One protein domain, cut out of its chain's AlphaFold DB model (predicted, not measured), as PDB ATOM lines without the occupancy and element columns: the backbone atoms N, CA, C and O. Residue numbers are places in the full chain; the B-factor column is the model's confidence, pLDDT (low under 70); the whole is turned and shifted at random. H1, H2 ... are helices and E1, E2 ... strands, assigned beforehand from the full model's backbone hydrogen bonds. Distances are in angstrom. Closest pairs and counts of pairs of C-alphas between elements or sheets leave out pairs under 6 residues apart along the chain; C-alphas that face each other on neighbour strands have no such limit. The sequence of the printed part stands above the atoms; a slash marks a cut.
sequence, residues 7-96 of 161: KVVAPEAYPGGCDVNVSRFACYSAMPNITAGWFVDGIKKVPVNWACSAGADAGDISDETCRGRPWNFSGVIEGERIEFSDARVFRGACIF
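What this domain is: This is residues 7 to 96 of the 161 residues of the protein "Hypothetical protein" of Alexandrium andersonii (UniProt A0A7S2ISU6). Little regular structure: two hairpins, E2-E3 and E4-E5, make one end of an elongated body, and the ribbon E1-E6 with short helix H1 makes the other, among long loops. The 90 printed residues hold six named strands and one named helix, E1 E2 E3 H1 E4 E5 E6, mostly strand but under half in named elements; the three two-stranded sheets are antiparallel. It is compact, radius of gyration of the C-alphas 12.9 A, spanning 41 by 24 by 23 A.

Where its parts are: E1 is residues 25 to 28, from C-alpha 25 at (101.275, 67.821, 24.908); E2 33 to 36; E3 44 to 47; H1 63 to 68; E4 72 to 77, 16.0 A; E5 80 to 85, 16.6 A; E6 92 to 95, to C-alpha 95 at (103.198, 71.540, 26.642).

How they stand to each other: Within hydrogen-bond range across the antiparallel neighbour strands are N 26 and O 94 of E1 and E6 at 3.0 A, N 34 and O 46 of the hairpin E2 and E3 at 2.9 A, and N 75 and O 82 of the hairpin E4 and E5 at 2.8 A. The closest C-alphas of E3 and E4 are Val 46 and Gly 75, 6.4 A; of H1 and E6, Asp 63 and Gly 92, 4.1 A. In H1 every O i to N i+4 pair is within hydrogen-bond range.

The domain as a whole: The printed part has no cut. The link E3 to H1 is long. pLDDT is under 70 in 23 residues, among them 36 to 43.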
ATOM      1  N   LYS A   7     109.413  74.153  24.262       89.75
ATOM      2  CA  LYS A   7     110.479  75.015  23.732       89.75
ATOM      3  C   LYS A   7     111.547  75.331  24.785       89.75
ATOM      4  O   LYS A   7     112.686  75.600  24.426       89.75
ATOM      5  N   VAL A   8     111.184  75.303  26.070       90.88
ATOM      6  CA  VAL A   8     112.095  75.599  27.186       90.88
ATOM      7  C   VAL A   8     112.892  74.363  27.591       90.88
ATOM      8  O   VAL A   8     114.098  74.455  27.789       90.88
ATOM      9  N   VAL A   9     112.240  73.203  27.704       89.56
ATOM     10  CA  VAL A   9     112.896  71.979  28.206       89.56
ATOM     11  C   VAL A   9     113.702  71.232  27.145       89.56
ATOM     12  O   VAL A   9     114.610  70.478  27.488       89.56
ATOM     13  N   ALA A  10     113.387  71.435  25.863       88.38
ATOM     14  CA  ALA A  10     114.061  70.774  24.750       88.38
ATOM     15  C   ALA A  10     114.162  71.691  23.513       88.38
ATOM     16  O   ALA A  10     113.620  71.357  22.457       88.38
ATOM     17  N   PRO A  11     114.859  72.843  23.612       88.88
ATOM     18  CA  PRO A  11     114.936  73.824  22.526       88.88
ATOM     19  C   PRO A  11     115.523  73.232  21.237       88.88
ATOM     20  O   PRO A  11     114.998  73.477  20.157       88.88
ATOM     21  N   GLU A  12     116.554  72.397  21.365       86.62
ATOM     22  CA  GLU A  12     117.264  71.779  20.236       86.62
ATOM     23  C   GLU A  12     116.445  70.713  19.501       86.62
ATOM     24  O   GLU A  12     116.714  70.409  18.342       86.62
ATOM     25  N   ALA A  13     115.470  70.104  20.180       85.94
ATOM     26  CA  ALA A  13     114.641  69.046  19.615       85.94
ATOM     27  C   ALA A  13     113.240  69.533  19.231       85.94
ATOM     28  O   ALA A  13     112.503  68.775  18.619       85.94
ATOM     29  N   TYR A  14     112.865  70.773  19.547       86.38
ATOM     30  CA  TYR A  14     111.546  71.332  19.255       86.38
ATOM     31  C   TYR A  14     111.288  71.463  17.735       86.38
ATOM     32  O   TYR A  14     112.148  71.992  17.031       86.38
ATOM     33  N   PRO A  15     110.109  71.064  17.198       87.25
ATOM     34  CA  PRO A  15     108.921  70.523  17.879       87.25
ATOM     35  C   PRO A  15     108.905  68.984  18.007       87.25
ATOM     36  O   PRO A  15     107.877  68.403  18.349       87.25
ATOM     37  N   GLY A  16     110.014  68.313  17.698       83.50
ATOM     38  CA  GLY A  16     110.197  66.882  17.949       83.50
ATOM     39  C   GLY A  16     109.376  65.974  17.049       83.50
ATOM     40  O   GLY A  16     108.990  64.888  17.464       83.50
ATOM     41  N   GLY A  17     109.050  66.434  15.841       82.88
ATOM     42  CA  GLY A  17     108.208  65.686  14.905       82.88
ATOM     43  C   GLY A  17     106.708  65.737  15.216       82.88
ATOM     44  O   GLY A  17     105.927  65.168  14.458       82.88
ATOM     45  N   CYS A  18     106.283  66.442  16.271       82.50
ATOM     46  CA  CYS A  18     104.866  66.659  16.546       82.50
ATOM     47  C   CYS A  18     104.289  67.799  15.705       82.50
ATOM     48  O   CYS A  18     104.884  68.874  15.595       82.50
ATOM     49  N   ASP A  19     103.075  67.598  15.190       84.44
ATOM     50  CA  ASP A  19     102.247  68.707  14.726       84.44
ATOM     51  C   ASP A  19     101.668  69.435  15.942       84.44
ATOM     52  O   ASP A  19     100.775  68.932  16.630       84.44
ATOM     53  N   VAL A  20     102.188  70.631  16.210       82.69
ATOM     54  CA  VAL A  20     101.800  71.469  17.353       82.69
ATOM     55  C   VAL A  20     100.346  71.947  17.290       82.69
ATOM     56  O   VAL A  20      99.804  72.377  18.305       82.69
ATOM     57  N   ASN A  21      99.702  71.874  16.119       81.56
ATOM     58  CA  ASN A  21      98.293  72.236  15.959       81.56
ATOM     59  C   ASN A  21      97.350  71.087  16.335       81.56
ATOM     60  O   ASN A  21      96.178  71.324  16.620       81.56
ATOM     61  N   VAL A  22      97.856  69.852  16.343       78.44
ATOM     62  CA  VAL A  22      97.088  68.640  16.670       78.44
ATOM     63  C   VAL A  22      97.457  68.116  18.060       78.44
ATOM     64  O   VAL A  22      96.613  67.591  18.782       78.44
ATOM     65  N   SER A  23      98.715  68.286  18.464       81.38
ATOM     66  CA  SER A  23      99.262  67.792  19.722       81.38
ATOM     67  C   SER A  23      99.476  68.940  20.697       81.38
ATOM     68  O   SER A  23     100.374  69.758  20.521       81.38
ATOM     69  N   ARG A  24      98.687  68.983  21.773       84.06
ATOM     70  CA  ARG A  24      98.868  69.984  22.834       84.06
ATOM     71  C   ARG A  24     100.016  69.629  23.784       84.06
ATOM     72  O   ARG A  24     100.666  70.529  24.314       84.06
ATOM     73  N   PHE A  25     100.267  68.339  23.984       87.56
ATOM     74  CA  PHE A  25     101.275  67.821  24.908       87.56
ATOM     75  C   PHE A  25     102.206  66.845  24.192       87.56
ATOM     76  O   PHE A  25     101.842  66.287  23.154       87.56
ATOM     77  N   ALA A  26     103.396  66.627  24.741       88.75
ATOM     78  CA  ALA A  26     104.300  65.588  24.262       88.75
ATOM     79  C   ALA A  26     105.194  65.047  25.378       88.75
ATOM     80  O   ALA A  26     105.562  65.780  26.300       88.75
ATOM     81  N   CYS A  27     105.605  63.786  25.249       88.94
ATOM     82  CA  CYS A  27     106.787  63.294  25.947       88.94
ATOM     83  C   CYS A  27     108.028  63.726  25.169       88.94
ATOM     84  O   CYS A  27     108.221  63.308  24.023       88.94
ATOM     85  N   TYR A  28     108.863  64.562  25.780       88.62
ATOM     86  CA  TYR A  28     110.028  65.131  25.113       88.62
ATOM     87  C   TYR A  28     111.288  64.300  25.355       88.62
ATOM     88  O   TYR A  28     111.519  63.747  26.436       88.62
ATOM     89  N   SER A  29     112.146  64.283  24.341       84.38
ATOM     90  CA  SER A  29     113.558  63.934  24.482       84.38
ATOM     91  C   SER A  29     114.380  65.215  24.608       84.38
ATOM     92  O   SER A  29     114.099  66.208  23.942       84.38
ATOM     93  N   ALA A  30     115.429  65.190  25.431       79.31
ATOM     94  CA  ALA A  30     116.380  66.303  25.531       79.31
ATOM     95  C   ALA A  30     117.357  66.370  24.341       79.31
ATOM     96  O   ALA A  30     118.154  67.301  24.254       79.31
ATOM     97  N   MET A  31     117.340  65.372  23.455       77.56
ATOM     98  CA  MET A  31     118.229  65.289  22.298       77.56
ATOM     99  C   MET A  31     117.413  65.155  21.008       77.56
ATOM    100  O   MET A  31     116.476  64.352  20.978       77.56
ATOM    101  N   PRO A  32     117.781  65.879  19.932       76.31
ATOM    102  CA  PRO A  32     117.082  65.805  18.648       76.31
ATOM    103  C   PRO A  32     117.326  64.489  17.911       76.31
ATOM    104  O   PRO A  32     116.556  64.135  17.027       76.31
ATOM    105  N   ASN A  33     118.395  63.761  18.256       79.44
ATOM    106  CA  ASN A  33     118.752  62.497  17.624       79.44
ATOM    107  C   ASN A  33     119.228  61.477  18.663       79.44
ATOM    108  O   ASN A  33     119.896  61.851  19.630       79.44
ATOM    109  N   ILE A  34     118.955  60.197  18.419       75.06
ATOM    110  CA  ILE A  34     119.588  59.073  19.115       75.06
ATOM    111  C   ILE A  34     120.567  58.355  18.187       75.06
ATOM    112  O   ILE A  34     120.400  58.341  16.969       75.06
ATOM    113  N   THR A  35     121.593  57.745  18.770       72.75
ATOM    114  CA  THR A  35     122.489  56.836  18.054       72.75
ATOM    115  C   THR A  35     121.901  55.433  18.095       72.75
ATOM    116  O   THR A  35     121.829  54.831  19.166       72.75
ATOM    117  N   ALA A  36     121.521  54.893  16.941       65.25
ATOM    118  CA  ALA A  36     121.116  53.500  16.826       65.25
ATOM    119  C   ALA A  36     122.326  52.671  16.368       65.25
ATOM    120  O   ALA A  36     122.669  52.654  15.191       65.25
ATOM    121  N   GLY A  37     123.021  52.040  17.320       58.78
ATOM    122  CA  GLY A  37     124.232  51.245  17.055       58.78
ATOM    123  C   GLY A  37     123.981  49.787  16.649       58.78
ATOM    124  O   GLY A  37     124.935  49.028  16.529       58.78
ATOM    125  N   TRP A  38     122.716  49.383  16.503       60.69
ATOM    126  CA  TRP A  38     122.299  48.004  16.220       60.69
ATOM    127  C   TRP A  38     121.825  47.786  14.777       60.69
ATOM    128  O   TRP A  38     121.556  46.649  14.399       60.69
ATOM    129  N   PHE A  39     121.753  48.848  13.967       55.50
ATOM    130  CA  PHE A  39     121.537  48.726  12.529       55.50
ATOM    131  C   PHE A  39     122.885  48.515  11.846       55.50
ATOM    132  O   PHE A  39     123.866  49.189  12.153       55.50
ATOM    133  N   VAL A  40     122.930  47.498  10.997       44.94
ATOM    134  CA  VAL A  40     124.116  46.961  10.325       44.94
ATOM    135  C   VAL A  40     124.898  48.089   9.618       44.94
ATOM    136  O   VAL A  40     124.296  48.966   9.010       44.94
ATOM    137  N   ASP A  41     126.230  48.077   9.744       48.28
ATOM    138  CA  ASP A  41     127.183  49.088   9.241       48.28
ATOM    139  C   ASP A  41     127.087  50.510   9.842       48.28
ATOM    140  O   ASP A  41     126.854  51.528   9.181       48.28
ATOM    141  N   GLY A  42     127.434  50.590  11.130       56.78
ATOM    142  CA  GLY A  42     127.925  51.813  11.768       56.78
ATOM    143  C   GLY A  42     126.909  52.581  12.614       56.78
ATOM    144  O   GLY A  42     125.717  52.305  12.662       56.78
ATOM    145  N   ILE A  43     127.417  53.581  13.335       61.72
ATOM    146  CA  ILE A  43     126.624  54.462  14.200       61.72
ATOM    147  C   ILE A  43     125.815  55.429  13.323       61.72
ATOM    148  O   ILE A  43     126.367  56.389  12.782       61.72
ATOM    149  N   LYS A  44     124.499  55.208  13.205       71.44
ATOM    150  CA  LYS A  44     123.578  56.125  12.510       71.44
ATOM    151  C   LYS A  44     122.795  56.977  13.511       71.44
ATOM    152  O   LYS A  44     122.348  56.492  14.553       71.44
ATOM    153  N   LYS A  45     122.641  58.268  13.190       74.44
ATOM    154  CA  LYS A  45     121.805  59.209  13.949       74.44
ATOM    155  C   LYS A  45     120.374  59.130  13.437       74.44
ATOM    156  O   LYS A  45     120.145  59.325  12.248       74.44
ATOM    157  N   VAL A  46     119.437  58.884  14.340       74.31
ATOM    158  CA  VAL A  46     118.007  58.814  14.043       74.31
ATOM    159  C   VAL A  46     117.316  59.994  14.714       74.31
ATOM    160  O   VAL A  46     117.531  60.170  15.918       74.31
ATOM    161  N   PRO A  47     116.500  60.784  13.995       76.19
ATOM    162  CA  PRO A  47     115.717  61.844  14.612       76.19
ATOM    163  C   PRO A  47     114.781  61.264  15.672       76.19
ATOM    164  O   PRO A  47     114.114  60.252  15.449       76.19
ATOM    165  N   VAL A  48     114.748  61.901  16.840       73.62
ATOM    166  CA  VAL A  48     113.867  61.476  17.927       73.62
ATOM    167  C   VAL A  48     112.486  62.052  17.688       73.62
ATOM    168  O   VAL A  48     112.258  63.242  17.899       73.62
ATOM    169  N   ASN A  49     111.563  61.186  17.283       78.19
ATOM    170  CA  ASN A  49     110.151  61.527  17.260       78.19
ATOM    171  C   ASN A  49     109.614  61.489  18.693       78.19
ATOM    172  O   ASN A  49     109.696  60.472  19.384       78.19
ATOM    173  N   TRP A  50     109.135  62.639  19.158       84.00
ATOM    174  CA  TRP A  50     108.501  62.785  20.458       84.00
ATOM    175  C   TRP A  50     107.204  61.977  20.507       84.00
ATOM    176  O   TRP A  50     106.559  61.758  19.480       84.00
ATOM    177  N   ALA A  51     106.791  61.544  21.698       84.00
ATOM    178  CA  ALA A  51     105.483  60.915  21.834       84.00
ATOM    179  C   ALA A  51     104.409  62.008  21.868       84.00
ATOM    180  O   ALA A  51     104.179  62.638  22.903       84.00
ATOM    181  N   CYS A  52     103.808  62.274  20.711       83.75
ATOM    182  CA  CYS A  52     102.786  63.298  20.535       83.75
ATOM    183  C   CYS A  52     101.431  62.806  21.062       83.75
ATOM    184  O   CYS A  52     101.040  61.667  20.824       83.75
ATOM    185  N   SER A  53     100.671  63.676  21.724       77.56
ATOM    186  CA  SER A  53      99.346  63.370  22.271       77.56
ATOM    187  C   SER A  53      98.214  63.416  21.233       77.56
ATOM    188  O   SER A  53      97.065  63.653  21.605       77.56
ATOM    189  N   ALA A  54      98.497  63.265  19.935       65.62
ATOM    190  CA  ALA A  54      97.464  63.289  18.900       65.62
ATOM    191  C   ALA A  54      96.553  62.055  19.062       65.62
ATOM    192  O   ALA A  54      96.892  60.963  18.619       65.62
ATOM    193  N   GLY A  55      95.421  62.224  19.755       55.44
ATOM    194  CA  GLY A  55      94.483  61.145  20.088       55.44
ATOM    195  C   GLY A  55      94.652  60.517  21.478       55.44
ATOM    196  O   GLY A  55      93.891  59.614  21.807       55.44
ATOM    197  N   ALA A  56      95.597  60.989  22.297       54.47
ATOM    198  CA  ALA A  56      95.654  60.656  23.722       54.47
ATOM    199  C   ALA A  56      94.966  61.764  24.527       54.47
ATOM    200  O   ALA A  56      95.215  62.950  24.283       54.47
ATOM    201  N   ASP A  57      94.117  61.396  25.488       55.75
ATOM    202  CA  ASP A  57      93.534  62.377  26.394       55.75
ATOM    203  C   ASP A  57      94.655  63.074  27.170       55.75
ATOM    204  O   ASP A  57      95.611  62.451  27.633       55.75
ATOM    205  N   ALA A  58      94.529  64.389  27.344       54.28
ATOM    206  CA  ALA A  58      95.464  65.219  28.108       54.28
ATOM    207  C   ALA A  58      95.791  64.661  29.512       54.28
ATOM    208  O   ALA A  58      96.795  65.051  30.104       54.28
ATOM    209  N   GLY A  59      94.941  63.776  30.045       59.22
ATOM    210  CA  GLY A  59      95.121  63.100  31.327       59.22
ATOM    211  C   GLY A  59      96.193  62.007  31.344       59.22
ATOM    212  O   GLY A  59      96.664  61.671  32.427       59.22
ATOM    213  N   ASP A  60      96.620  61.491  30.188       72.12
ATOM    214  CA  ASP A  60      97.584  60.384  30.121       72.12
ATOM    215  C   ASP A  60      99.046  60.846  30.023       72.12
ATOM    216  O   ASP A  60      99.965  60.052  30.237       72.12
ATOM    217  N   ILE A  61      99.295  62.129  29.737       81.62
ATOM    218  CA  ILE A  61     100.654  62.673  29.640       81.62
ATOM    219  C   ILE A  61     101.059  63.347  30.957       81.62
ATOM    220  O   ILE A  61     100.611  64.441  31.294       81.62
ATOM    221  N   SER A  62     101.981  62.704  31.670       86.75
ATOM    222  CA  SER A  62     102.700  63.255  32.821       86.75
ATOM    223  C   SER A  62     104.176  62.867  32.755       86.75
ATOM    224  O   SER A  62     104.563  61.996  31.970       86.75
ATOM    225  N   ASP A  63     105.016  63.479  33.593       87.81
ATOM    226  CA  ASP A  63     106.427  63.100  33.665       87.81
ATOM    227  C   ASP A  63     106.602  61.622  34.030       87.81
ATOM    228  O   ASP A  63     107.517  60.965  33.532       87.81
ATOM    229  N   GLU A  64     105.753  61.091  34.910       86.50
ATOM    230  CA  GLU A  64     105.757  59.682  35.306       86.50
ATOM    231  C   GLU A  64     105.391  58.785  34.125       86.50
ATOM    232  O   GLU A  64     106.116  57.832  33.838       86.50
ATOM    233  N   THR A  65     104.317  59.105  33.397       85.00
ATOM    234  CA  THR A  65     103.887  58.294  32.252       85.00
ATOM    235  C   THR A  65     104.905  58.342  31.114       85.00
ATOM    236  O   THR A  65     105.201  57.312  30.509       85.00
ATOM    237  N   CYS A  66     105.503  59.509  30.860       85.38
ATOM    238  CA  CYS A  66     106.519  59.676  29.825       85.38
ATOM    239  C   CYS A  66     107.806  58.903  30.125       85.38
ATOM    240  O   CYS A  66     108.370  58.309  29.214       85.38
ATOM    241  N   ARG A  67     108.250  58.864  31.389       85.56
ATOM    242  CA  ARG A  67     109.454  58.119  31.805       85.56
ATOM    243  C   ARG A  67     109.205  56.621  32.001       85.56
ATOM    244  O   ARG A  67     110.136  55.827  31.912       85.56
ATOM    245  N   GLY A  68     107.975  56.245  32.346       74.62
ATOM    246  CA  GLY A  68     107.623  54.888  32.759       74.62
ATOM    247  C   GLY A  68     107.130  53.979  31.636       74.62
ATOM    248  O   GLY A  68     107.110  52.763  31.821       74.62
ATOM    249  N   ARG A  69     106.718  54.532  30.487       72.31
ATOM    250  CA  ARG A  69     106.183  53.743  29.368       72.31
ATOM    251  C   ARG A  69     107.181  53.646  28.211       72.31
ATOM    252  O   ARG A  69     107.767  54.658  27.831       72.31
ATOM    253  N   PRO A  70     107.363  52.456  27.613       70.88
ATOM    254  CA  PRO A  70     108.018  52.350  26.320       70.88
ATOM    255  C   PRO A  70     107.089  52.957  25.264       70.88
ATOM    256  O   PRO A  70     105.980  52.469  25.048       70.88
ATOM    257  N   TRP A  71     107.522  54.044  24.634       70.81
ATOM    258  CA  TRP A  71     106.785  54.640  23.525       70.81
ATOM    259  C   TRP A  71     107.349  54.124  22.214       70.81
ATOM    260  O   TRP A  71     108.561  54.171  21.994       70.81
ATOM    261  N   ASN A  72     106.455  53.653  21.349       71.19
ATOM    262  CA  ASN A  72     106.822  53.269  20.000       71.19
ATOM    263  C   ASN A  72     106.907  54.523  19.134       71.19
ATOM    264  O   ASN A  72     105.958  55.304  19.077       71.19
ATOM    265  N   PHE A  73     108.028  54.707  18.451       68.12
ATOM    266  CA  PHE A  73     108.189  55.766  17.465       68.12
ATOM    267  C   PHE A  73     108.872  55.217  16.221       68.12
ATOM    268  O   PHE A  73     109.723  54.336  16.303       68.12
ATOM    269  N   SER A  74     108.501  55.734  15.054       68.50
ATOM    270  CA  SER A  74     109.107  55.324  13.789       68.50
ATOM    271  C   SER A  74     110.097  56.373  13.297       68.50
ATOM    272  O   SER A  74     109.752  57.549  13.281       68.50
ATOM    273  N   GLY A  75     111.282  55.971  12.853       69.62
ATOM    274  CA  GLY A  75     112.236  56.809  12.123       69.62
ATOM    275  C   GLY A  75     112.406  56.331  10.682       69.62
ATOM    276  O   GLY A  75     111.896  55.278  10.308       69.62
ATOM    277  N   VAL A  76     113.130  57.100   9.867       71.12
ATOM    278  CA  VAL A  76     113.576  56.659   8.538       71.12
ATOM    279  C   VAL A  76     115.099  56.697   8.506       71.12
ATOM    280  O   VAL A  76     115.685  57.746   8.774       71.12
ATOM    281  N   ILE A  77     115.732  55.570   8.184       69.81
ATOM    282  CA  ILE A  77     117.178  55.466   7.950       69.81
ATOM    283  C   ILE A  77     117.359  54.941   6.529       69.81
ATOM    284  O   ILE A  77     116.806  53.906   6.186       69.81
ATOM    285  N   GLU A  78     118.086  55.680   5.687       73.38
ATOM    286  CA  GLU A  78     118.412  55.255   4.310       73.38
ATOM    287  C   GLU A  78     117.182  54.890   3.448       73.38
ATOM    288  O   GLU A  78     117.259  54.099   2.516       73.38
ATOM    289  N   GLY A  79     116.035  55.517   3.732       72.06
ATOM    290  CA  GLY A  79     114.774  55.287   3.018       72.06
ATOM    291  C   GLY A  79     113.922  54.148   3.585       72.06
ATOM    292  O   GLY A  79     112.772  54.002   3.176       72.06
ATOM    293  N   GLU A  80     114.427  53.398   4.564       74.44
ATOM    294  CA  GLU A  80     113.680  52.356   5.264       74.44
ATOM    295  C   GLU A  80     113.025  52.915   6.532       74.44
ATOM    296  O   GLU A  80     113.654  53.633   7.316       74.44
ATOM    297  N   ARG A  81     111.739  52.599   6.740       74.31
ATOM    298  CA  ARG A  81     111.028  52.933   7.979       74.31
ATOM    299  C   ARG A  81     111.393  51.920   9.054       74.31
ATOM    300  O   ARG A  81     111.228  50.724   8.862       74.31
ATOM    301  N   ILE A  82     111.792  52.427  10.209       71.50
ATOM    302  CA  ILE A  82     112.254  51.636  11.343       71.50
ATOM    303  C   ILE A  82     111.437  52.002  12.571       71.50
ATOM    304  O   ILE A  82     111.191  53.183  12.806       71.50
ATOM    305  N   GLU A  83     111.051  51.012  13.369       72.62
ATOM    306  CA  GLU A  83     110.356  51.216  14.641       72.62
ATOM    307  C   GLU A  83     111.319  51.099  15.829       72.62
ATOM    308  O   GLU A  83     112.183  50.225  15.883       72.62
ATOM    309  N   PHE A  84     111.154  51.997  16.794       68.94
ATOM    310  CA  PHE A  84     111.938  52.082  18.017       68.94
ATOM    311  C   PHE A  84     111.007  52.004  19.217       68.94
ATOM    312  O   PHE A  84     109.930  52.595  19.207       68.94
ATOM    313  N   SER A  85     111.457  51.325  20.270       68.62
ATOM    314  CA  SER A  85     110.761  51.271  21.553       68.62
ATOM    315  C   SER A  85     111.793  51.252  22.677       68.62
ATOM    316  O   SER A  85     112.452  50.241  22.910       68.62
ATOM    317  N   ASP A  86     111.996  52.389  23.347       66.56
ATOM    318  CA  ASP A  86     112.849  52.470  24.539       66.56
ATOM    319  C   ASP A  86     112.271  53.506  25.514       66.56
ATOM    320  O   ASP A  86     112.079  54.677  25.181       66.56
ATOM    321  N   ALA A  87     111.993  53.062  26.743       58.75
ATOM    322  CA  ALA A  87     111.435  53.893  27.807       58.75
ATOM    323  C   ALA A  87     112.391  55.016  28.265       58.75
ATOM    324  O   ALA A  87     111.954  55.998  28.855       58.75
ATOM    325  N   ARG A  88     113.699  54.910  27.987       67.06
ATOM    326  CA  ARG A  88     114.720  55.876  28.439       67.06
ATOM    327  C   ARG A  88     114.917  57.065  27.504       67.06
ATOM    328  O   ARG A  88     115.723  57.944  27.809       67.06
ATOM    329  N   VAL A  89     114.220  57.097  26.371       74.12
ATOM    330  CA  VAL A  89     114.354  58.179  25.383       74.12
ATOM    331  C   VAL A  89     113.671  59.461  25.870       74.12
ATOM    332  O   VAL A  89     114.123  60.561  25.550       74.12
ATOM    333  N   PHE A  90     112.640  59.342  26.709       84.19
ATOM    334  CA  PHE A  90     111.854  60.478  27.180       84.19
ATOM    335  C   PHE A  90     112.272  60.922  28.578       84.19
ATOM    336  O   PHE A  90     112.404  60.119  29.502       84.19
ATOM    337  N   ARG A  91     112.476  62.231  28.743       86.81
ATOM    338  CA  ARG A  91     112.862  62.824  30.032       86.81
ATOM    339  C   ARG A  91     111.672  63.278  30.868       86.81
ATOM    340  O   ARG A  91     111.794  63.330  32.088       86.81
ATOM    341  N   GLY A  92     110.547  63.574  30.229       89.62
ATOM    342  CA  GLY A  92     109.326  64.021  30.886       89.62
ATOM    343  C   GLY A  92     108.280  64.483  29.880       89.62
ATOM    344  O   GLY A  92     108.424  64.263  28.674       89.62
ATOM    345  N   ALA A  93     107.242  65.127  30.391       91.12
ATOM    346  CA  ALA A  93     106.160  65.718  29.632       91.12
ATOM    347  C   ALA A  93     106.363  67.230  29.467       91.12
ATOM    348  O   ALA A  93     106.940  67.909  30.317       91.12
ATOM    349  N   CYS A  94     105.861  67.774  28.368       90.56
ATOM    350  CA  CYS A  94     105.844  69.207  28.124       90.56
ATOM    351  C   CYS A  94     104.579  69.622  27.370       90.56
ATOM    352  O   CYS A  94     103.861  68.790  26.809       90.56
ATOM    353  N   ILE A  95     104.310  70.926  27.366       89.75
ATOM    354  CA  ILE A  95     103.198  71.540  26.642       89.75
ATOM    355  C   ILE A  95     103.711  72.425  25.506       89.75
ATOM    356  O   ILE A  95     104.682  73.171  25.673       89.75
ATOM    357  N   PHE A  96     103.065  72.358  24.344       88.12
ATOM    358  CA  PHE A  96     103.364  73.278  23.252       88.12
ATOM    359  C   PHE A  96     102.741  74.648  23.555       88.12
ATOM    360  O   PHE A  96     101.546  74.720  23.863       88.12
TER     361      PHE A  96